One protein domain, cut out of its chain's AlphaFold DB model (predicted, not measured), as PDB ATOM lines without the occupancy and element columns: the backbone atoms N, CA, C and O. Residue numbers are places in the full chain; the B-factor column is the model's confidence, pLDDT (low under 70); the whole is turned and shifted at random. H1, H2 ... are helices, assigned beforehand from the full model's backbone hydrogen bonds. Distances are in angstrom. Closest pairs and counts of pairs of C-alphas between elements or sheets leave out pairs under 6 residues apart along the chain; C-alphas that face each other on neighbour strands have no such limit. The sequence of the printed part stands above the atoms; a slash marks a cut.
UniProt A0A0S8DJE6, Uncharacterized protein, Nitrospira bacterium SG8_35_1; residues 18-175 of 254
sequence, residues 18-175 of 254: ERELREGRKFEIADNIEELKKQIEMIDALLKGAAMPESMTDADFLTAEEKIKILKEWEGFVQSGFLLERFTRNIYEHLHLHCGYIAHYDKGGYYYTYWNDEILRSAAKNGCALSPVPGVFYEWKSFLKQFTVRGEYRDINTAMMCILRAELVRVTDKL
ATOM      1  N   GLU A  18     -33.756 -80.146 -19.045       81.38
ATOM      2  CA  GLU A  18     -33.599 -78.838 -18.405       81.38
ATOM      3  C   GLU A  18     -33.049 -77.764 -19.358       81.38
ATOM      4  O   GLU A  18     -31.894 -77.784 -19.784       81.38
ATOM      5  N   ARG A  19     -33.889 -76.779 -19.707       82.06
ATOM      6  CA  ARG A  19     -33.531 -75.726 -20.675       82.06
ATOM      7  C   ARG A  19     -32.351 -74.871 -20.217       82.06
ATOM      8  O   ARG A  19     -31.489 -74.570 -21.036       82.06
ATOM      9  N   GLU A  20     -32.323 -74.474 -18.950       77.75
ATOM     10  CA  GLU A  20     -31.277 -73.594 -18.413       77.75
ATOM     11  C   GLU A  20     -29.894 -74.248 -18.498       77.75
ATOM     12  O   GLU A  20     -28.943 -73.614 -18.954       77.75
ATOM     13  N   LEU A  21     -29.804 -75.542 -18.164       74.44
ATOM     14  CA  LEU A  21     -28.568 -76.315 -18.266       74.44
ATOM     15  C   LEU A  21     -28.078 -76.436 -19.715       74.44
ATOM     16  O   LEU A  21     -26.886 -76.257 -19.981       74.44
ATOM     17  N   ARG A  22     -28.989 -76.684 -20.669       80.38
ATOM     18  CA  ARG A  22     -28.630 -76.740 -22.094       80.38
ATOM     19  C   ARG A  22     -28.151 -75.392 -22.618       80.38
ATOM     20  O   ARG A  22     -27.121 -75.342 -23.279       80.38
ATOM     21  N   GLU A  23     -28.871 -74.307 -22.343       82.56
ATOM     22  CA  GLU A  23     -28.484 -72.968 -22.808       82.56
ATOM     23  C   GLU A  23     -27.133 -72.544 -22.230       82.56
ATOM     24  O   GLU A  23     -26.254 -72.131 -22.987       82.56
ATOM     25  N   GLY A  24     -26.917 -72.734 -20.923       78.62
ATOM     26  CA  GLY A  24     -25.629 -72.447 -20.289       78.62
ATOM     27  C   GLY A  24     -24.471 -73.182 -20.966       78.62
ATOM     28  O   GLY A  24     -23.454 -72.570 -21.298       78.62
ATOM     29  N   ARG A  25     -24.655 -74.473 -21.266       80.12
ATOM     30  CA  ARG A  25     -23.638 -75.276 -21.947       80.12
ATOM     31  C   ARG A  25     -23.378 -74.837 -23.386       80.12
ATOM     32  O   ARG A  25     -22.232 -74.887 -23.819       80.12
ATOM     33  N   LYS A  26     -24.388 -74.377 -24.134       84.69
ATOM     34  CA  LYS A  26     -24.181 -73.858 -25.502       84.69
ATOM     35  C   LYS A  26     -23.222 -72.673 -25.513       84.69
ATOM     36  O   LYS A  26     -22.308 -72.653 -26.334       84.69
ATOM     37  N   PHE A  27     -23.421 -71.715 -24.603       83.06
ATOM     38  CA  PHE A  27     -22.524 -70.565 -24.463       83.06
ATOM     39  C   PHE A  27     -21.116 -71.015 -24.087       83.06
ATOM     40  O   PHE A  27     -20.150 -70.620 -24.729       83.06
ATOM     41  N   GLU A  28     -21.011 -71.917 -23.117       79.56
ATOM     42  CA  GLU A  28     -19.727 -72.443 -22.673       79.56
ATOM     43  C   GLU A  28     -18.962 -73.167 -23.799       79.56
ATOM     44  O   GLU A  28     -17.775 -72.928 -24.002       79.56
ATOM     45  N   ILE A  29     -19.637 -74.026 -24.574       82.50
ATOM     46  CA  ILE A  29     -19.060 -74.690 -25.752       82.50
ATOM     47  C   ILE A  29     -18.609 -73.660 -26.790       82.50
ATOM     48  O   ILE A  29     -17.526 -73.809 -27.356       82.50
ATOM     49  N   ALA A  30     -19.422 -72.635 -27.059       86.25
ATOM     50  CA  ALA A  30     -19.104 -71.609 -28.044       86.25
ATOM     51  C   ALA A  30     -17.834 -70.833 -27.660       86.25
ATOM     52  O   ALA A  30     -16.908 -70.760 -28.473       86.25
ATOM     53  N   ASP A  31     -17.760 -70.351 -26.416       82.69
ATOM     54  CA  ASP A  31     -16.599 -69.634 -25.876       82.69
ATOM     55  C   ASP A  31     -15.335 -70.506 -25.948       82.69
ATOM     56  O   ASP A  31     -14.276 -70.088 -26.423       82.69
ATOM     57  N   ASN A  32     -15.465 -71.768 -25.546       81.50
ATOM     58  CA  ASN A  32     -14.384 -72.741 -25.567       81.50
ATOM     59  C   ASN A  32     -13.864 -73.044 -26.981       81.50
ATOM     60  O   ASN A  32     -12.653 -73.112 -27.194       81.50
ATOM     61  N   ILE A  33     -14.762 -73.239 -27.953       87.31
ATOM     62  CA  ILE A  33     -14.394 -73.462 -29.359       87.31
ATOM     63  C   ILE A  33     -13.681 -72.232 -29.922       87.31
ATOM     64  O   ILE A  33     -12.725 -72.377 -30.685       87.31
ATOM     65  N   GLU A  34     -14.128 -71.025 -29.574       88.00
ATOM     66  CA  GLU A  34     -13.464 -69.795 -30.004       88.00
ATOM     67  C   GLU A  34     -12.031 -69.714 -29.459       88.00
ATOM     68  O   GLU A  34     -11.098 -69.407 -30.203       88.00
ATOM     69  N   GLU A  35     -11.832 -70.050 -28.185       84.12
ATOM     70  CA  GLU A  35     -10.504 -70.020 -27.576       84.12
ATOM     71  C   GLU A  35      -9.579 -71.113 -28.128       84.12
ATOM     72  O   GLU A  35      -8.419 -70.846 -28.451       84.12
ATOM     73  N   LEU A  36     -10.108 -72.324 -28.342       87.50
ATOM     74  CA  LEU A  36      -9.411 -73.421 -29.021       87.50
ATOM     75  C   LEU A  36      -8.917 -73.010 -30.410       87.50
ATOM     76  O   LEU A  36      -7.765 -73.270 -30.756       87.50
ATOM     77  N   LYS A  37      -9.764 -72.337 -31.197       91.31
ATOM     78  CA  LYS A  37      -9.397 -71.845 -32.532       91.31
ATOM     79  C   LYS A  37      -8.222 -70.877 -32.467       91.31
ATOM     80  O   LYS A  37      -7.248 -71.073 -33.188       91.31
ATOM     81  N   LYS A  38      -8.259 -69.902 -31.553       90.62
ATOM     82  CA  LYS A  38      -7.156 -68.942 -31.358       90.62
ATOM     83  C   LYS A  38      -5.846 -69.648 -30.991       90.62
ATOM     84  O   LYS A  38      -4.782 -69.264 -31.480       90.62
ATOM     85  N   GLN A  39      -5.910 -70.680 -30.149       89.44
ATOM     86  CA  GLN A  39      -4.740 -71.483 -29.781       89.44
ATOM     87  C   GLN A  39      -4.181 -72.258 -30.972       89.44
ATOM     88  O   GLN A  39      -2.979 -72.193 -31.231       89.44
ATOM     89  N   ILE A  40      -5.043 -72.946 -31.723       92.50
ATOM     90  CA  ILE A  40      -4.659 -73.709 -32.917       92.50
ATOM     91  C   ILE A  40      -4.019 -72.785 -33.960       92.50
ATOM     92  O   ILE A  40      -2.935 -73.092 -34.447       92.50
ATOM     93  N   GLU A  41      -4.628 -71.632 -34.246       94.19
ATOM     94  CA  GLU A  41      -4.097 -70.639 -35.189       94.19
ATOM     95  C   GLU A  41      -2.708 -70.138 -34.779       94.19
ATOM     96  O   GLU A  41      -1.812 -69.996 -35.614       94.19
ATOM     97  N   MET A  42      -2.497 -69.898 -33.483       92.31
ATOM     98  CA  MET A  42      -1.198 -69.476 -32.975       92.31
ATOM     99  C   MET A  42      -0.146 -70.582 -33.085       92.31
ATOM    100  O   MET A  42       0.990 -70.300 -33.472       92.31
ATOM    101  N   ILE A  43      -0.508 -71.831 -32.780       92.69
ATOM    102  CA  ILE A  43       0.383 -72.980 -32.971       92.69
ATOM    103  C   ILE A  43       0.733 -73.137 -34.455       92.69
ATOM    104  O   ILE A  43       1.907 -73.292 -34.783       92.69
ATOM    105  N   ASP A  44      -0.242 -73.014 -35.355       94.25
ATOM    106  CA  ASP A  44      -0.029 -73.079 -36.804       94.25
ATOM    107  C   ASP A  44       0.923 -71.982 -37.295       94.25
ATOM    108  O   ASP A  44       1.858 -72.251 -38.061       94.25
ATOM    109  N   ALA A  45       0.760 -70.758 -36.789       93.25
ATOM    110  CA  ALA A  45       1.655 -69.645 -37.087       93.25
ATOM    111  C   ALA A  45       3.087 -69.874 -36.566       93.25
ATOM    112  O   ALA A  45       4.053 -69.462 -37.219       93.25
ATOM    113  N   LEU A  46       3.243 -70.526 -35.409       91.00
ATOM    114  CA  LEU A  46       4.548 -70.865 -34.830       91.00
ATOM    115  C   LEU A  46       5.228 -72.011 -35.584       91.00
ATOM    116  O   LEU A  46       6.424 -71.926 -35.865       91.00
ATOM    117  N   LEU A  47       4.472 -73.044 -35.961       91.44
ATOM    118  CA  LEU A  47       4.974 -74.186 -36.723       91.44
ATOM    119  C   LEU A  47       5.345 -73.804 -38.159       91.44
ATOM    120  O   LEU A  47       6.256 -74.404 -38.725       91.44
ATOM    121  N   LYS A  48       4.676 -72.810 -38.763       88.81
ATOM    122  CA  LYS A  48       4.901 -72.385 -40.160       88.81
ATOM    123  C   LYS A  48       4.852 -73.557 -41.152       88.81
ATOM    124  O   LYS A  48       5.657 -73.630 -42.078       88.81
ATOM    125  N   GLY A  49       3.931 -74.494 -40.924       86.69
ATOM    126  CA  GLY A  49       3.787 -75.709 -41.729       86.69
ATOM    127  C   GLY A  49       4.805 -76.815 -41.427       86.69
ATOM    128  O   GLY A  49       4.852 -77.797 -42.162       86.69
ATOM    129  N   ALA A  50       5.618 -76.688 -40.371       88.75
ATOM    130  CA  ALA A  50       6.452 -77.789 -39.901       88.75
ATOM    131  C   ALA A  50       5.577 -78.979 -39.479       88.75
ATOM    132  O   ALA A  50       4.611 -78.822 -38.732       88.75
ATOM    133  N   ALA A  51       5.935 -80.163 -39.967       91.81
ATOM    134  CA  ALA A  51       5.295 -81.416 -39.598       91.81
ATOM    135  C   ALA A  51       5.967 -82.045 -38.368       91.81
ATOM    136  O   ALA A  51       7.025 -81.600 -37.914       91.81
ATOM    137  N   MET A  52       5.349 -83.109 -37.853       93.75
ATOM    138  CA  MET A  52       5.957 -83.979 -36.850       93.75
ATOM    139  C   MET A  52       7.336 -84.461 -37.342       93.75
ATOM    140  O   MET A  52       7.411 -85.000 -38.449       93.75
ATOM    141  N   PRO A  53       8.415 -84.275 -36.568       93.56
ATOM    142  CA  PRO A  53       9.729 -84.798 -36.931       93.56
ATOM    143  C   PRO A  53       9.724 -86.329 -37.029       93.56
ATOM    144  O   PRO A  53       9.093 -86.999 -36.214       93.56
ATOM    145  N   GLU A  54      10.460 -86.877 -37.998       91.62
ATOM    146  CA  GLU A  54      10.599 -88.331 -38.187       91.62
ATOM    147  C   GLU A  54      11.499 -88.982 -37.125       91.62
ATOM    148  O   GLU A  54      11.329 -90.155 -36.791       91.62
ATOM    149  N   SER A  55      12.452 -88.224 -36.582       93.94
ATOM    150  CA  SER A  55      13.389 -88.673 -35.556       93.94
ATOM    151  C   SER A  55      13.808 -87.522 -34.640       93.94
ATOM    152  O   SER A  55      13.639 -86.346 -34.974       93.94
ATOM    153  N   MET A  56      14.340 -87.883 -33.471       96.06
ATOM    154  CA  MET A  56      14.991 -86.958 -32.544       96.06
ATOM    155  C   MET A  56      16.505 -87.040 -32.724       96.06
ATOM    156  O   MET A  56      17.037 -88.117 -32.994       96.06
ATOM    157  N   THR A  57      17.192 -85.917 -32.555       94.19
ATOM    158  CA  THR A  57      18.656 -85.840 -32.571       94.19
ATOM    159  C   THR A  57      19.182 -85.513 -31.184       94.19
ATOM    160  O   THR A  57      18.528 -84.794 -30.428       94.19
ATOM    161  N   ASP A  58      20.379 -85.985 -30.860       95.31
ATOM    162  CA  ASP A  58      21.056 -85.588 -29.627       95.31
ATOM    163  C   ASP A  58      21.307 -84.072 -29.596       95.31
ATOM    164  O   ASP A  58      21.504 -83.431 -30.633       95.31
ATOM    165  N   ALA A  59      21.279 -83.510 -28.392       91.75
ATOM    166  CA  ALA A  59      21.695 -82.150 -28.068       91.75
ATOM    167  C   ALA A  59      22.608 -82.184 -26.832       91.75
ATOM    168  O   ALA A  59      22.604 -83.167 -26.090       91.75
ATOM    169  N   ASP A  60      23.338 -81.099 -26.575       86.31
ATOM    170  CA  ASP A  60      24.378 -81.028 -25.531       86.31
ATOM    171  C   ASP A  60      23.911 -81.450 -24.124       86.31
ATOM    172  O   ASP A  60      24.707 -81.931 -23.320       86.31
ATOM    173  N   PHE A  61      22.617 -81.293 -23.826       87.38
ATOM    174  CA  PHE A  61      22.034 -81.603 -22.515       87.38
ATOM    175  C   PHE A  61      20.831 -82.549 -22.576       87.38
ATOM    176  O   PHE A  61      20.142 -82.706 -21.571       87.38
ATOM    177  N   LEU A  62      20.532 -83.117 -23.749       92.06
ATOM    178  CA  LEU A  62      19.368 -83.982 -23.915       92.06
ATOM    179  C   LEU A  62      19.557 -84.948 -25.087       92.06
ATOM    180  O   LEU A  62      19.597 -84.516 -26.244       92.06
ATOM    181  N   THR A  63      19.638 -86.247 -24.802       96.12
ATOM    182  CA  THR A  63      19.770 -87.262 -25.861       96.12
ATOM    183  C   THR A  63      18.457 -87.461 -26.618       96.12
ATOM    184  O   THR A  63      17.368 -87.105 -26.149       96.12
ATOM    185  N   ALA A  64      18.533 -88.069 -27.798       96.50
ATOM    186  CA  ALA A  64      17.371 -88.450 -28.585       96.50
ATOM    187  C   ALA A  64      16.411 -89.359 -27.791       96.50
ATOM    188  O   ALA A  64      15.192 -89.170 -27.850       96.50
ATOM    189  N   GLU A  65      16.923 -90.310 -27.003       96.81
ATOM    190  CA  GLU A  65      16.096 -91.181 -26.157       96.81
ATOM    191  C   GLU A  65      15.380 -90.406 -25.046       96.81
ATOM    192  O   GLU A  65      14.199 -90.654 -24.776       96.81
ATOM    193  N   GLU A  66      16.064 -89.451 -24.413       96.38
ATOM    194  CA  GLU A  66      15.472 -88.590 -23.387       96.38
ATOM    195  C   GLU A  66      14.378 -87.700 -23.982       96.38
ATOM    196  O   GLU A  66      13.290 -87.599 -23.407       96.38
ATOM    197  N   LYS A  67      14.606 -87.149 -25.184       96.75
ATOM    198  CA  LYS A  67      13.592 -86.395 -25.931       96.75
ATOM    199  C   LYS A  67      12.344 -87.230 -26.202       96.75
ATOM    200  O   LYS A  67      11.227 -86.772 -25.956       96.75
ATOM    201  N   ILE A  68      12.511 -88.473 -26.662       96.88
ATOM    202  CA  ILE A  68      11.393 -89.400 -26.911       96.88
ATOM    203  C   ILE A  68      10.617 -89.678 -25.620       96.88
ATOM    204  O   ILE A  68       9.384 -89.739 -25.635       96.88
ATOM    205  N   LYS A  69      11.316 -89.848 -24.494       97.38
ATOM    206  CA  LYS A  69      10.681 -90.065 -23.192       97.38
ATOM    207  C   LYS A  69       9.857 -88.851 -22.757       97.38
ATOM    208  O   LYS A  69       8.691 -89.022 -22.408       97.38
ATOM    209  N   ILE A  70      10.430 -87.648 -22.822       96.94
ATOM    210  CA  ILE A  70       9.724 -86.398 -22.500       96.94
ATOM    211  C   ILE A  70       8.495 -86.239 -23.392       96.94
ATOM    212  O   ILE A  70       7.424 -85.903 -22.897       96.94
ATOM    213  N   LEU A  71       8.618 -86.535 -24.688       96.94
ATOM    214  CA  LEU A  71       7.514 -86.404 -25.632       96.94
ATOM    215  C   LEU A  71       6.333 -87.327 -25.289       96.94
ATOM    216  O   LEU A  71       5.186 -86.896 -25.365       96.94
ATOM    217  N   LYS A  72       6.594 -88.569 -24.864       97.38
ATOM    218  CA  LYS A  72       5.540 -89.497 -24.407       97.38
ATOM    219  C   LYS A  72       4.858 -89.015 -23.129       97.38
ATOM    220  O   LYS A  72       3.644 -89.135 -22.986       97.38
ATOM    221  N   GLU A  73       5.632 -88.481 -22.187       97.19
ATOM    222  CA  GLU A  73       5.083 -87.896 -20.961       97.19
ATOM    223  C   GLU A  73       4.227 -86.663 -21.288       97.19
ATOM    224  O   GLU A  73       3.123 -86.525 -20.760       97.19
ATOM    225  N   TRP A  74       4.694 -85.814 -22.208       95.69
ATOM    226  CA  TRP A  74       3.964 -84.655 -22.720       95.69
ATOM    227  C   TRP A  74       2.648 -85.045 -23.391       95.69
ATOM    228  O   TRP A  74       1.614 -84.457 -23.085       95.69
ATOM    229  N   GLU A  75       2.659 -86.058 -24.255       95.00
ATOM    230  CA  GLU A  75       1.447 -86.587 -24.880       95.00
ATOM    231  C   GLU A  75       0.422 -87.024 -23.831       95.00
ATOM    232  O   GLU A  75      -0.732 -86.597 -23.878       95.00
ATOM    233  N   GLY A  76       0.855 -87.808 -22.839       89.56
ATOM    234  CA  GLY A  76      -0.009 -88.242 -21.745       89.56
ATOM    235  C   GLY A  76      -0.547 -87.074 -20.913       89.56
ATOM    236  O   GLY A  76      -1.714 -87.080 -20.527       89.56
ATOM    237  N   PHE A  77       0.272 -86.051 -20.659       87.81
ATOM    238  CA  PHE A  77      -0.144 -84.834 -19.965       87.81
ATOM    239  C   PHE A  77      -1.218 -84.067 -20.746       87.81
ATOM    240  O   PHE A  77      -2.286 -83.781 -20.202       87.81
ATOM    241  N   VAL A  78      -0.988 -83.823 -22.034       87.75
ATOM    242  CA  VAL A  78      -1.911 -83.110 -22.926       87.75
ATOM    243  C   VAL A  78      -3.235 -83.868 -23.083       87.75
ATOM    244  O   VAL A  78      -4.299 -83.304 -22.830       87.75
ATOM    245  N   GLN A  79      -3.189 -85.167 -23.392       84.88
ATOM    246  CA  GLN A  79      -4.387 -86.004 -23.560       84.88
ATOM    247  C   GLN A  79      -5.209 -86.158 -22.275       84.88
ATOM    248  O   GLN A  79      -6.407 -86.443 -22.340       84.88
ATOM    249  N   SER A  80      -4.571 -86.012 -21.109       78.81
ATOM    250  CA  SER A  80      -5.222 -86.237 -19.818       78.81
ATOM    251  C   SER A  80      -6.140 -85.116 -19.360       78.81
ATOM    252  O   SER A  80      -6.955 -85.361 -18.479       78.81
ATOM    253  N   GLY A  81      -5.986 -83.895 -19.867       76.38
ATOM    254  CA  GLY A  81      -6.536 -82.760 -19.126       76.38
ATOM    255  C   GLY A  81      -5.586 -81.631 -18.826       76.38
ATOM    256  O   GLY A  81      -6.037 -80.645 -18.257       76.38
ATOM    257  N   PHE A  82      -4.295 -81.803 -19.116       80.62
ATOM    258  CA  PHE A  82      -3.247 -81.134 -18.353       80.62
ATOM    259  C   PHE A  82      -3.330 -81.478 -16.854       80.62
ATOM    260  O   PHE A  82      -3.138 -80.607 -16.019       80.62
ATOM    261  N   LEU A  83      -3.624 -82.734 -16.486       78.88
ATOM    262  CA  LEU A  83      -3.696 -83.141 -15.074       78.88
ATOM    263  C   LEU A  83      -2.336 -82.992 -14.377       78.88
ATOM    264  O   LEU A  83      -1.309 -83.441 -14.894       78.88
ATOM    265  N   LEU A  84      -2.333 -82.426 -13.167       81.44
ATOM    266  CA  LEU A  84      -1.116 -82.158 -12.395       81.44
ATOM    267  C   LEU A  84      -0.291 -83.431 -12.137       81.44
ATOM    268  O   LEU A  84       0.937 -83.400 -12.199       81.44
ATOM    269  N   GLU A  85      -0.945 -84.569 -11.902       83.62
ATOM    270  CA  GLU A  85      -0.289 -85.860 -11.660       83.62
ATOM    271  C   GLU A  85       0.466 -86.367 -12.896       83.62
ATOM    272  O   GLU A  85       1.401 -87.162 -12.781       83.62
ATOM    273  N   ARG A  86       0.062 -85.908 -14.088       86.88
ATOM    274  CA  ARG A  86       0.704 -86.218 -15.369       86.88
ATOM    275  C   ARG A  86       1.755 -85.185 -15.765       86.88
ATOM    276  O   ARG A  86       2.570 -85.480 -16.635       86.88
ATOM    277  N   PHE A  87       1.803 -84.027 -15.109       89.31
ATOM    278  CA  PHE A  87       2.895 -83.075 -15.274       89.31
ATOM    279  C   PHE A  87       4.142 -83.648 -14.598       89.31
ATOM    280  O   PHE A  87       4.271 -83.602 -13.378       89.31
ATOM    281  N   THR A  88       5.049 -84.277 -15.344       94.06
ATOM    282  CA  THR A  88       6.239 -84.941 -14.783       94.06
ATOM    283  C   THR A  88       7.378 -83.952 -14.524       94.06
ATOM    284  O   THR A  88       7.327 -82.785 -14.913       94.06
ATOM    285  N   ARG A  89       8.435 -84.410 -13.840       93.00
ATOM    286  CA  ARG A  89       9.648 -83.600 -13.672       93.00
ATOM    287  C   ARG A  89      10.360 -83.357 -15.006       93.00
ATOM    288  O   ARG A  89      10.810 -82.242 -15.218       93.00
ATOM    289  N   ASN A  90      10.400 -84.343 -15.905       94.19
ATOM    290  CA  ASN A  90      11.110 -84.192 -17.179       94.19
ATOM    291  C   ASN A  90      10.406 -83.175 -18.093       94.19
ATOM    292  O   ASN A  90      11.076 -82.378 -18.740       94.19
ATOM    293  N   ILE A  91       9.062 -83.150 -18.104       92.94
ATOM    294  CA  ILE A  91       8.302 -82.098 -18.801       92.94
ATOM    295  C   ILE A  91       8.682 -80.728 -18.240       92.94
ATOM    296  O   ILE A  91       9.004 -79.819 -18.997       92.94
ATOM    297  N   TYR A  92       8.656 -80.583 -16.914       91.06
ATOM    298  CA  TYR A  92       8.999 -79.328 -16.257       91.06
ATOM    299  C   TYR A  92      10.425 -78.865 -16.584       91.06
ATOM    300  O   TYR A  92      10.606 -77.727 -17.006       91.06
ATOM    301  N   GLU A  93      11.418 -79.744 -16.430       90.56
ATOM    302  CA  GLU A  93      12.824 -79.442 -16.717       90.56
ATOM    303  C   GLU A  93      13.005 -79.019 -18.179       90.56
ATOM    304  O   GLU A  93      13.643 -78.000 -18.435       90.56
ATOM    305  N   HIS A  94      12.360 -79.705 -19.129       91.44
ATOM    306  CA  HIS A  94      12.411 -79.326 -20.543       91.44
ATOM    307  C   HIS A  94      11.779 -77.958 -20.820       91.44
ATOM    308  O   HIS A  94      12.380 -77.112 -21.482       91.44
ATOM    309  N   LEU A  95      10.578 -77.702 -20.297       88.88
ATOM    310  CA  LEU A  95       9.883 -76.428 -20.507       88.88
ATOM    311  C   LEU A  95      10.646 -75.250 -19.887       88.88
ATOM    312  O   LEU A  95      10.768 -74.189 -20.497       88.88
ATOM    313  N   HIS A  96      11.192 -75.440 -18.690       83.62
ATOM    314  CA  HIS A  96      11.933 -74.413 -17.969       83.62
ATOM    315  C   HIS A  96      13.319 -74.137 -18.578       83.62
ATOM    316  O   HIS A  96      13.711 -72.979 -18.724       83.62
ATOM    317  N   LEU A  97      14.066 -75.181 -18.954       83.62
ATOM    318  CA  LEU A  97      15.446 -75.043 -19.436       83.62
ATOM    319  C   LEU A  97      15.536 -74.789 -20.945       83.62
ATOM    320  O   LEU A  97      16.442 -74.088 -21.394       83.62
ATOM    321  N   HIS A  98      14.614 -75.346 -21.735       81.06
ATOM    322  CA  HIS A  98      14.752 -75.434 -23.195       81.06
ATOM    323  C   HIS A  98      13.616 -74.759 -23.979       81.06
ATOM    324  O   HIS A  98      13.693 -74.666 -25.206       81.06
ATOM    325  N   CYS A  99      12.599 -74.220 -23.293       75.75
ATOM    326  CA  CYS A  99      11.538 -73.400 -23.893       75.75
ATOM    327  C   CYS A  99      11.576 -71.939 -23.397       75.75
ATOM    328  O   CYS A  99      10.555 -71.302 -23.204       75.75
ATOM    329  N   GLY A 100      12.761 -71.354 -23.201       56.94
ATOM    330  CA  GLY A 100      12.911 -69.891 -23.165       56.94
ATOM    331  C   GLY A 100      12.434 -69.152 -21.904       56.94
ATOM    332  O   GLY A 100      12.399 -67.921 -21.933       56.94
ATOM    333  N   TYR A 101      12.122 -69.837 -20.796       58.91
ATOM    334  CA  TYR A 101      11.798 -69.170 -19.528       58.91
ATOM    335  C   TYR A 101      12.495 -69.796 -18.311       58.91
ATOM    336  O   TYR A 101      12.026 -70.775 -17.724       58.91
ATOM    337  N   ILE A 102      13.572 -69.140 -17.857       55.00
ATOM    338  CA  ILE A 102      14.226 -69.429 -16.574       55.00
ATOM    339  C   ILE A 102      13.349 -68.864 -15.440       55.00
ATOM    340  O   ILE A 102      13.599 -67.801 -14.880       55.00
ATOM    341  N   ALA A 103      12.259 -69.558 -15.138       53.66
ATOM    342  CA  ALA A 103      11.401 -69.314 -13.989       53.66
ATOM    343  C   ALA A 103      12.137 -69.561 -12.655       53.66
ATOM    344  O   ALA A 103      12.663 -70.643 -12.427       53.66
ATOM    345  N   HIS A 104      12.082 -68.623 -11.711       58.44
ATOM    346  CA  HIS A 104      12.522 -68.846 -10.323       58.44
ATOM    347  C   HIS A 104      11.534 -69.702  -9.493       58.44
ATOM    348  O   HIS A 104      11.497 -69.591  -8.270       58.44
ATOM    349  N   TYR A 105      10.698 -70.516 -10.142       65.06
ATOM    350  CA  TYR A 105       9.648 -71.302  -9.495       65.06
ATOM    351  C   TYR A 105      10.041 -72.772  -9.416       65.06
ATOM    352  O   TYR A 105      10.789 -73.261 -10.252       65.06
ATOM    353  N   ASP A 106       9.523 -73.487  -8.420       80.69
ATOM    354  CA  ASP A 106       9.534 -74.945  -8.462       80.69
ATOM    355  C   ASP A 106       8.525 -75.465  -9.509       80.69
ATOM    356  O   ASP A 106       7.738 -74.713 -10.095       80.69
ATOM    357  N   LYS A 107       8.530 -76.781  -9.739       84.62
ATOM    358  CA  LYS A 107       7.606 -77.457 -10.662       84.62
ATOM    359  C   LYS A 107       6.134 -77.087 -10.419       84.62
ATOM    360  O   LYS A 107       5.376 -76.965 -11.380       84.62
ATOM    361  N   GLY A 108       5.728 -76.944  -9.155       80.38
ATOM    362  CA  GLY A 108       4.355 -76.604  -8.789       80.38
ATOM    363  C   GLY A 108       4.025 -75.168  -9.176       80.38
ATOM    364  O   GLY A 108       3.050 -74.935  -9.881       80.38
ATOM    365  N   GLY A 109       4.877 -74.215  -8.798       77.31
ATOM    366  CA  GLY A 109       4.721 -72.809  -9.169       77.31
ATOM    367  C   GLY A 109       4.697 -72.593 -10.684       77.31
ATOM    368  O   GLY A 109       3.865 -71.832 -11.179       77.31
ATOM    369  N   TYR A 110       5.540 -73.313 -11.438       80.81
ATOM    370  CA  TYR A 110       5.492 -73.287 -12.902       80.81
ATOM    371  C   TYR A 110       4.145 -73.791 -13.425       80.81
ATOM    372  O   TYR A 110       3.516 -73.116 -14.237       80.81
ATOM    373  N   TYR A 111       3.675 -74.944 -12.939       81.06
ATOM    374  CA  TYR A 111       2.383 -75.487 -13.348       81.06
ATOM    375  C   TYR A 111       1.241 -74.497 -13.064       81.06
ATOM    376  O   TYR A 111       0.480 -74.158 -13.964       81.06
ATOM    377  N   TYR A 112       1.172 -73.947 -11.852       78.06
ATOM    378  CA  TYR A 112       0.091 -73.042 -11.445       78.06
ATOM    379  C   TYR A 112       0.095 -71.684 -12.153       78.06
ATOM    380  O   TYR A 112      -0.927 -71.002 -12.167       78.06
ATOM    381  N   THR A 113       1.216 -71.299 -12.765       76.88
ATOM    382  CA  THR A 113       1.296 -70.082 -13.586       76.88
ATOM    383  C   THR A 113       0.495 -70.226 -14.882       76.88
ATOM    384  O   THR A 113      -0.116 -69.263 -15.340       76.88
ATOM    385  N   TYR A 114       0.485 -71.423 -15.475       76.38
ATOM    386  CA  TYR A 114      -0.138 -71.659 -16.780       76.38
ATOM    387  C   TYR A 114      -1.439 -72.461 -16.693       76.38
ATOM    388  O   TYR A 114      -2.296 -72.299 -17.562       76.38
ATOM    389  N   TRP A 115      -1.611 -73.275 -15.646       75.69
ATOM    390  CA  TRP A 115      -2.761 -74.150 -15.445       75.69
ATOM    391  C   TRP A 115      -3.433 -73.863 -14.086       75.69
ATOM    392  O   TRP A 115      -2.881 -74.162 -13.027       75.69
ATOM    393  N   ASN A 116      -4.614 -73.222 -14.104       67.88
ATOM    394  CA  ASN A 116      -5.276 -72.676 -12.903       67.88
ATOM    395  C   ASN A 116      -5.905 -73.768 -12.009       67.88
ATOM    396  O   ASN A 116      -6.800 -74.510 -12.411       67.88
ATOM    397  N   ASP A 117      -5.479 -73.789 -10.750       60.53
ATOM    398  CA  ASP A 117      -5.766 -74.782  -9.711       60.53
ATOM    399  C   ASP A 117      -7.065 -74.530  -8.923       60.53
ATOM    400  O   ASP A 117      -7.653 -75.456  -8.372       60.53
ATOM    401  N   GLU A 118      -7.596 -73.305  -8.880       58.94
ATOM    402  CA  GLU A 118      -8.878 -73.049  -8.195       58.94
ATOM    403  C   GLU A 118     -10.044 -73.762  -8.894       58.94
ATOM    404  O   GLU A 118     -10.921 -74.351  -8.260       58.94
ATOM    405  N   ILE A 119      -9.996 -73.790 -10.221       58.62
ATOM    406  CA  ILE A 119     -11.031 -74.398 -11.050       58.62
ATOM    407  C   ILE A 119     -10.879 -75.918 -11.090       58.62
ATOM    408  O   ILE A 119     -11.872 -76.631 -10.934       58.62
ATOM    409  N   LEU A 120      -9.643 -76.416 -11.211       56.59
ATOM    410  CA  LEU A 120      -9.349 -77.849 -11.148       56.59
ATOM    411  C   LEU A 120      -9.770 -78.443  -9.793       56.59
ATOM    412  O   LEU A 120     -10.422 -79.489  -9.757       56.59
ATOM    413  N   ARG A 121      -9.496 -77.746  -8.679       56.31
ATOM    414  CA  ARG A 121      -9.942 -78.162  -7.338       56.31
ATOM    415  C   ARG A 121     -11.452 -78.101  -7.158       56.31
ATOM    416  O   ARG A 121     -12.013 -78.989  -6.521       56.31
ATOM    417  N   SER A 122     -12.110 -77.074  -7.696       53.53
ATOM    418  CA  SER A 122     -13.571 -76.946  -7.638       53.53
ATOM    419  C   SER A 122     -14.264 -78.085  -8.396       53.53
ATOM    420  O   SER A 122     -15.152 -78.737  -7.851       53.53
ATOM    421  N   ALA A 123     -13.801 -78.400  -9.609       54.28
ATOM    422  CA  ALA A 123     -14.319 -79.511 -10.403       54.28
ATOM    423  C   ALA A 123     -14.094 -80.869  -9.717       54.28
ATOM    424  O   ALA A 123     -15.040 -81.639  -9.554       54.28
ATOM    425  N   ALA A 124     -12.878 -81.132  -9.222       50.75
ATOM    426  CA  ALA A 124     -12.566 -82.364  -8.496       50.75
ATOM    427  C   ALA A 124     -13.430 -82.538  -7.231       50.75
ATOM    428  O   ALA A 124     -13.898 -83.638  -6.940       50.75
ATOM    429  N   LYS A 125     -13.700 -81.448  -6.497       51.25
ATOM    430  CA  LYS A 125     -14.555 -81.458  -5.299       51.25
ATOM    431  C   LYS A 125     -16.027 -81.759  -5.610       51.25
ATOM    432  O   LYS A 125     -16.712 -82.319  -4.760       51.25
ATOM    433  N   ASN A 126     -16.496 -81.411  -6.806       50.16
ATOM    434  CA  ASN A 126     -17.885 -81.598  -7.228       50.16
ATOM    435  C   ASN A 126     -18.117 -82.916  -7.994       50.16
ATOM    436  O   ASN A 126     -19.192 -83.108  -8.553       50.16
ATOM    437  N   GLY A 127     -17.132 -83.825  -8.026       42.81
ATOM    438  CA  GLY A 127     -17.246 -85.102  -8.742       42.81
ATOM    439  C   GLY A 127     -17.293 -84.944 -10.263       42.81
ATOM    440  O   GLY A 127     -17.713 -85.850 -10.974       42.81
ATOM    441  N   CYS A 128     -16.876 -83.787 -10.767       45.91
ATOM    442  CA  CYS A 128     -16.880 -83.483 -12.179       45.91
ATOM    443  C   CYS A 128     -15.672 -84.122 -12.866       45.91
ATOM    444  O   CYS A 128     -14.527 -83.844 -12.502       45.91
ATOM    445  N   ALA A 129     -15.907 -84.916 -13.912       40.66
ATOM    446  CA  ALA A 129     -14.838 -85.322 -14.810       40.66
ATOM    447  C   ALA A 129     -14.296 -84.078 -15.537       40.66
ATOM    448  O   ALA A 129     -14.997 -83.432 -16.317       40.66
ATOM    449  N   LEU A 130     -13.040 -83.726 -15.269       47.50
ATOM    450  CA  LEU A 130     -12.337 -82.673 -15.992       47.50
ATOM    451  C   LEU A 130     -12.086 -83.152 -17.423       47.50
ATOM    452  O   LEU A 130     -11.362 -84.121 -17.641       47.50
ATOM    453  N   SER A 131     -12.686 -82.483 -18.407       42.28
ATOM    454  CA  SER A 131     -12.168 -82.538 -19.776       42.28
ATOM    455  C   SER A 131     -11.281 -81.318 -19.916       42.28
ATOM    456  O   SER A 131     -11.738 -80.229 -19.563       42.28
ATOM    457  N   PRO A 132     -10.053 -81.447 -20.441       43.53
ATOM    458  CA  PRO A 132      -9.301 -80.269 -20.820       43.53
ATOM    459  C   PRO A 132     -10.113 -79.556 -21.883       43.53
ATOM    460  O   PRO A 132     -10.216 -80.014 -23.020       43.53
ATOM    461  N   VAL A 133     -10.679 -78.420 -21.524       46.81
ATOM    462  CA  VAL A 133     -10.980 -77.404 -22.510       46.81
ATOM    463  C   VAL A 133     -10.170 -76.181 -22.099       46.81
ATOM    464  O   VAL A 133      -9.956 -75.961 -20.900       46.81
ATOM    465  N   PRO A 134      -9.627 -75.415 -23.053       46.31
ATOM    466  CA  PRO A 134      -8.491 -74.545 -22.786       46.31
ATOM    467  C   PRO A 134      -8.737 -73.318 -21.914       46.31
ATOM    468  O   PRO A 134      -7.819 -72.517 -21.762       46.31
ATOM    469  N   GLY A 135      -9.896 -73.193 -21.268       48.97
ATOM    470  CA  GLY A 135     -10.038 -72.287 -20.132       48.97
ATOM    471  C   GLY A 135      -9.076 -72.619 -18.978       48.97
ATOM    472  O   GLY A 135      -8.746 -71.739 -18.188       48.97
ATOM    473  N   VAL A 136      -8.596 -73.868 -18.874       57.56
ATOM    474  CA  VAL A 136      -7.586 -74.264 -17.871       57.56
ATOM    475  C   VAL A 136      -6.211 -73.666 -18.193       57.56
ATOM    476  O   VAL A 136      -5.394 -73.508 -17.294       57.56
ATOM    477  N   PHE A 137      -5.958 -73.284 -19.447       68.56
ATOM    478  CA  PHE A 137      -4.658 -72.836 -19.933       68.56
ATOM    479  C   PHE A 137      -4.591 -71.299 -19.993       68.56
ATOM    480  O   PHE A 137      -4.631 -70.701 -21.061       68.56
ATOM    481  N   TYR A 138      -4.546 -70.644 -18.831       66.06
ATOM    482  CA  TYR A 138      -4.838 -69.210 -18.665       66.06
ATOM    483  C   TYR A 138      -3.885 -68.274 -19.438       66.06
ATOM    484  O   TYR A 138      -4.324 -67.344 -20.110       66.06
ATOM    485  N   GLU A 139      -2.582 -68.566 -19.419       75.19
ATOM    486  CA  GLU A 139      -1.529 -67.758 -20.062       75.19
ATOM    487  C   GLU A 139      -0.979 -68.413 -21.338       75.19
ATOM    488  O   GLU A 139       0.197 -68.271 -21.695       75.19
ATOM    489  N   TRP A 140      -1.836 -69.145 -22.054       81.44
ATOM    490  CA  TRP A 140      -1.439 -69.932 -23.220       81.44
ATOM    491  C   TRP A 140      -0.686 -69.116 -24.276       81.44
ATOM    492  O   TRP A 140       0.267 -69.609 -24.867       81.44
ATOM    493  N   LYS A 141      -1.031 -67.840 -24.495       84.50
ATOM    494  CA  LYS A 141      -0.320 -66.984 -25.466       84.50
ATOM    495  C   LYS A 141       1.138 -66.775 -25.075       84.50
ATOM    496  O   LYS A 141       2.013 -66.797 -25.940       84.50
ATOM    497  N   SER A 142       1.395 -66.528 -23.792       82.81
ATOM    498  CA  SER A 142       2.749 -66.347 -23.265       82.81
ATOM    499  C   SER A 142       3.519 -67.667 -23.310       82.81
ATOM    500  O   SER A 142       4.655 -67.710 -23.783       82.81
ATOM    501  N   PHE A 143       2.860 -68.758 -22.918       84.56
ATOM    502  CA  PHE A 143       3.425 -70.103 -22.957       84.56
ATOM    503  C   PHE A 143       3.765 -70.577 -24.374       84.56
ATOM    504  O   PHE A 143       4.820 -71.148 -24.603       84.56
ATOM    505  N   LEU A 144       2.914 -70.351 -25.375       86.94
ATOM    506  CA  LEU A 144       3.208 -70.825 -26.731       86.94
ATOM    507  C   LEU A 144       4.380 -70.057 -27.361       86.94
ATOM    508  O   LEU A 144       5.153 -70.634 -28.120       86.94
ATOM    509  N   LYS A 145       4.567 -68.772 -27.022       85.75
ATOM    510  CA  LYS A 145       5.709 -67.965 -27.509       85.75
ATOM    511  C   LYS A 145       7.060 -68.434 -26.976       85.75
ATOM    512  O   LYS A 145       8.083 -68.091 -27.563       85.75
ATOM    513  N   GLN A 146       7.057 -69.182 -25.879       83.81
ATOM    514  CA  GLN A 146       8.245 -69.750 -25.250       83.81
ATOM    515  C   GLN A 146       8.848 -70.900 -26.079       83.81
ATOM    516  O   GLN A 146      10.058 -71.119 -26.055       83.81
ATOM    517  N   PHE A 147       8.046 -71.581 -26.904       83.69
ATOM    518  CA  PHE A 147       8.537 -72.651 -27.773       83.69
ATOM    519  C   PHE A 147       9.385 -72.088 -28.913       83.69
ATOM    520  O   PHE A 147       8.886 -71.569 -29.915       83.69
ATOM    521  N   THR A 148      10.699 -72.264 -28.811       76.31
ATOM    522  CA  THR A 148      11.605 -72.036 -29.932       76.31
ATOM    523  C   THR A 148      11.611 -73.248 -30.857       76.31
ATOM    524  O   THR A 148      12.198 -74.283 -30.552       76.31
ATOM    525  N   VAL A 149      11.023 -73.100 -32.047       70.44
ATOM    526  CA  VAL A 149      11.108 -74.077 -33.157       70.44
ATOM    527  C   VAL A 149      12.406 -73.931 -33.974       70.44
ATOM    528  O   VAL A 149      12.457 -74.185 -35.178       70.44
ATOM    529  N   ARG A 150      13.472 -73.445 -33.335       69.25
ATOM    530  CA  ARG A 150      14.803 -73.205 -33.909       69.25
ATOM    531  C   ARG A 150      15.857 -73.690 -32.913       69.25
ATOM    532  O   ARG A 150      15.590 -73.707 -31.717       69.25
ATOM    533  N   GLY A 151      17.045 -74.027 -33.406       84.06
ATOM    534  CA  GLY A 151      18.146 -74.533 -32.580       84.06
ATOM    535  C   GLY A 151      18.085 -76.043 -32.340       84.06
ATOM    536  O   GLY A 151      17.333 -76.757 -33.005       84.06
ATOM    537  N   GLU A 152      18.892 -76.513 -31.393       85.81
ATOM    538  CA  GLU A 152      19.175 -77.937 -31.128       85.81
ATOM    539  C   GLU A 152      17.995 -78.715 -30.523       85.81
ATOM    540  O   GLU A 152      17.939 -79.942 -30.594       85.81
ATOM    541  N   TYR A 153      17.011 -77.998 -29.978       90.12
ATOM    542  CA  TYR A 153      15.773 -78.556 -29.421       90.12
ATOM    543  C   TYR A 153      14.576 -78.401 -30.367       90.12
ATOM    544  O   TYR A 153      13.427 -78.599 -29.969       90.12
ATOM    545  N   ARG A 154      14.816 -78.003 -31.627       91.38
ATOM    546  CA  ARG A 154      13.751 -77.764 -32.611       91.38
ATOM    547  C   ARG A 154      12.870 -78.992 -32.807       91.38
ATOM    548  O   ARG A 154      11.663 -78.823 -32.942       91.38
ATOM    549  N   ASP A 155      13.458 -80.176 -32.881       94.31
ATOM    550  CA  ASP A 155      12.759 -81.445 -33.088       94.31
ATOM    551  C   ASP A 155      11.708 -81.688 -31.992       94.31
ATOM    552  O   ASP A 155      10.509 -81.676 -32.275       94.31
ATOM    553  N   ILE A 156      12.118 -81.774 -30.727       94.81
ATOM    554  CA  ILE A 156      11.208 -82.008 -29.606       94.81
ATOM    555  C   ILE A 156      10.196 -80.870 -29.444       94.81
ATOM    556  O   ILE A 156       9.010 -81.143 -29.274       94.81
ATOM    557  N   ASN A 157      10.610 -79.608 -29.585       93.75
ATOM    558  CA  ASN A 157       9.696 -78.470 -29.456       93.75
ATOM    559  C   ASN A 157       8.632 -78.469 -30.565       93.75
ATOM    560  O   ASN A 157       7.461 -78.203 -30.300       93.75
ATOM    561  N   THR A 158       9.016 -78.816 -31.797       94.19
ATOM    562  CA  THR A 158       8.072 -78.985 -32.914       94.19
ATOM    563  C   THR A 158       7.118 -80.142 -32.626       94.19
ATOM    564  O   THR A 158       5.910 -79.985 -32.771       94.19
ATOM    565  N   ALA A 159       7.632 -81.283 -32.157       96.06
ATOM    566  CA  ALA A 159       6.816 -82.448 -31.842       96.06
ATOM    567  C   ALA A 159       5.803 -82.173 -30.714       96.06
ATOM    568  O   ALA A 159       4.628 -82.510 -30.850       96.06
ATOM    569  N   MET A 160       6.218 -81.501 -29.637       95.12
ATOM    570  CA  MET A 160       5.329 -81.107 -28.537       95.12
ATOM    571  C   MET A 160       4.196 -80.192 -29.018       95.12
ATOM    572  O   MET A 160       3.043 -80.388 -28.626       95.12
ATOM    573  N   MET A 161       4.505 -79.238 -29.903       93.12
ATOM    574  CA  MET A 161       3.520 -78.334 -30.505       93.12
ATOM    575  C   MET A 161       2.566 -79.068 -31.457       93.12
ATOM    576  O   MET A 161       1.365 -78.809 -31.430       93.12
ATOM    577  N   CYS A 162       3.062 -80.024 -32.248       95.38
ATOM    578  CA  CYS A 162       2.231 -80.884 -33.095       95.38
ATOM    579  C   CYS A 162       1.247 -81.726 -32.267       95.38
ATOM    580  O   CYS A 162       0.066 -81.795 -32.610       95.38
ATOM    581  N   ILE A 163       1.709 -82.324 -31.164       95.38
ATOM    582  CA  ILE A 163       0.867 -83.100 -30.240       95.38
ATOM    583  C   ILE A 163      -0.199 -82.210 -29.604       95.38
ATOM    584  O   ILE A 163      -1.378 -82.563 -29.617       95.38
ATOM    585  N   LEU A 164       0.200 -81.039 -29.097       92.81
ATOM    586  CA  LEU A 164      -0.733 -80.080 -28.515       92.81
ATOM    587  C   LEU A 164      -1.808 -79.690 -29.532       92.81
ATOM    588  O   LEU A 164      -2.994 -79.823 -29.253       92.81
ATOM    589  N   ARG A 165      -1.406 -79.297 -30.744       93.62
ATOM    590  CA  ARG A 165      -2.330 -78.956 -31.829       93.62
ATOM    591  C   ARG A 165      -3.320 -80.080 -32.127       93.62
ATOM    592  O   ARG A 165      -4.514 -79.818 -32.245       93.62
ATOM    593  N   ALA A 166      -2.827 -81.310 -32.284       94.31
ATOM    594  CA  ALA A 166      -3.663 -82.464 -32.599       94.31
ATOM    595  C   ALA A 166      -4.718 -82.704 -31.511       94.31
ATOM    596  O   ALA A 166      -5.882 -82.946 -31.827       94.31
ATOM    597  N   GLU A 167      -4.334 -82.564 -30.241       89.75
ATOM    598  CA  GLU A 167      -5.270 -82.694 -29.130       89.75
ATOM    599  C   GLU A 167      -6.300 -81.559 -29.102       89.75
ATOM    600  O   GLU A 167      -7.490 -81.829 -28.952       89.75
ATOM    601  N   LEU A 168      -5.894 -80.303 -29.318       89.38
ATOM    602  CA  LEU A 168      -6.836 -79.176 -29.372       89.38
ATOM    603  C   LEU A 168      -7.863 -79.342 -30.506       89.38
ATOM    604  O   LEU A 168      -9.053 -79.079 -30.310       89.38
ATOM    605  N   VAL A 169      -7.441 -79.832 -31.677       91.88
ATOM    606  CA  VAL A 169      -8.359 -80.177 -32.779       91.88
ATOM    607  C   VAL A 169      -9.317 -81.287 -32.348       91.88
ATOM    608  O   VAL A 169     -10.528 -81.141 -32.490       91.88
ATOM    609  N   ARG A 170      -8.801 -82.360 -31.735       89.81
ATOM    610  CA  ARG A 170      -9.619 -83.476 -31.239       89.81
ATOM    611  C   ARG A 170     -10.670 -83.021 -30.222       89.81
ATOM    612  O   ARG A 170     -11.811 -83.478 -30.274       89.81
ATOM    613  N   VAL A 171     -10.306 -82.133 -29.295       84.62
ATOM    614  CA  VAL A 171     -11.241 -81.543 -28.322       84.62
ATOM    615  C   VAL A 171     -12.285 -80.681 -29.034       84.62
ATOM    616  O   VAL A 171     -13.473 -80.817 -28.754       84.62
ATOM    617  N   THR A 172     -11.874 -79.862 -30.005       88.25
ATOM    618  CA  THR A 172     -12.793 -79.050 -30.822       88.25
ATOM    619  C   THR A 172     -13.836 -79.921 -31.530       88.25
ATOM    620  O   THR A 172     -15.028 -79.617 -31.491       88.25
ATOM    621  N   ASP A 173     -13.419 -81.040 -32.124       89.62
ATOM    622  CA  ASP A 173     -14.322 -81.972 -32.809       89.62
ATOM    623  C   ASP A 173     -15.313 -82.639 -31.849       89.62
ATOM    624  O   ASP A 173     -16.493 -82.793 -32.179       89.62
ATOM    625  N   LYS A 174     -14.872 -82.985 -30.632       86.25
ATOM    626  CA  LYS A 174     -15.764 -83.499 -29.582       86.25
ATOM    627  C   LYS A 174     -16.834 -82.479 -29.196       86.25
ATOM    628  O   LYS A 174     -18.007 -82.840 -29.125       86.25
ATOM    629  N   LEU A 175     -16.451 -81.218 -29.002       85.94
ATOM    630  CA  LEU A 175     -17.384 -80.137 -28.672       85.94
ATOM    631  C   LEU A 175     -18.366 -79.858 -29.824       85.94
ATOM    632  O   LEU A 175     -19.558 -79.651 -29.595       85.94
TER     633      LEU A 175
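What this domain is: This is residues 18 to 175 of the 254 residues of an uncharacterized protein of Nitrospira bacterium SG8_35_1 (UniProt A0A0S8DJE6). Three long helices run nearly side by side, with H7 between H1 and H2; of the short helices, H6 packs on H1 and H3 packs steeply across H2, while H4 and H5 lie farther out, with no contact to the three long helices. Residues 18 to 25 stick out as an arm at the beginning of H1, and H5 sits at a loose corner, touching no helix. The printed part has 158 residues with seven named helices, H1 to H7 in order, and no named strand; the class is all helix. It is compact, with a radius of gyration of the C-alphas of 16.4 A, yet elongated, spanning 58 by 34 by 23 A.

How they stand to each other: H1, residues 19 to 47, touches H7, residues 154 to 175, at a shallow tilt of 23 degrees, opposite ways; their closest C-alphas, of Ile 40 and Arg 165, are 5.8 A apart. H7 touches H2, residues 64 to 80, at a shallow tilt of 17 degrees, the same way, with the C-alphas of Lys 67 and Ile 156 closest at 6.2 A. With residues 39 to 46 alone, H1 touches H6, residues 140 to 146; Ile 43 and Leu 144 have the closest C-alphas, at 7.2 A. With residues 70 to 74 alone, H2 touches H3, residues 89 to 98, at a steep tilt of 69 degrees, only just short of about perpendicular; the closest C-alphas, of Ile 70 and Ile 91, are 5.8 A apart. H3 and H4, residues 107 to 114, only just touch, with 3 pairs of C-alphas within 8 A, those of Tyr 92 and Lys 107 closest at 6.1 A. H4 and H5, residues 117 to 125, meet only through their link. Every O i to N i+4 pair is within hydrogen-bond range in H1, H2, H3, H5 and H7; in H4 it is 3 of 4 and in H6 2 of 3.

Where its parts are: H1 begins at C-alpha 19, (-33.531, -75.726, -20.675), and is 41.7 A long. H2 is 24.3 A long. H7 is 31.5 A long and ends at C-alpha 175, (-17.384, -80.137, -28.672).

The domain as a whole: The two C-alphas farthest apart, of Glu 18 and Asp 60, are separated by 58.5 A. The printed part has no cut; the links H1 to H2 and H5 to H6 are long. The mean pLDDT of the printed part is 81.5, with residues 100 to 105, 116 to 138 and 150 under 70.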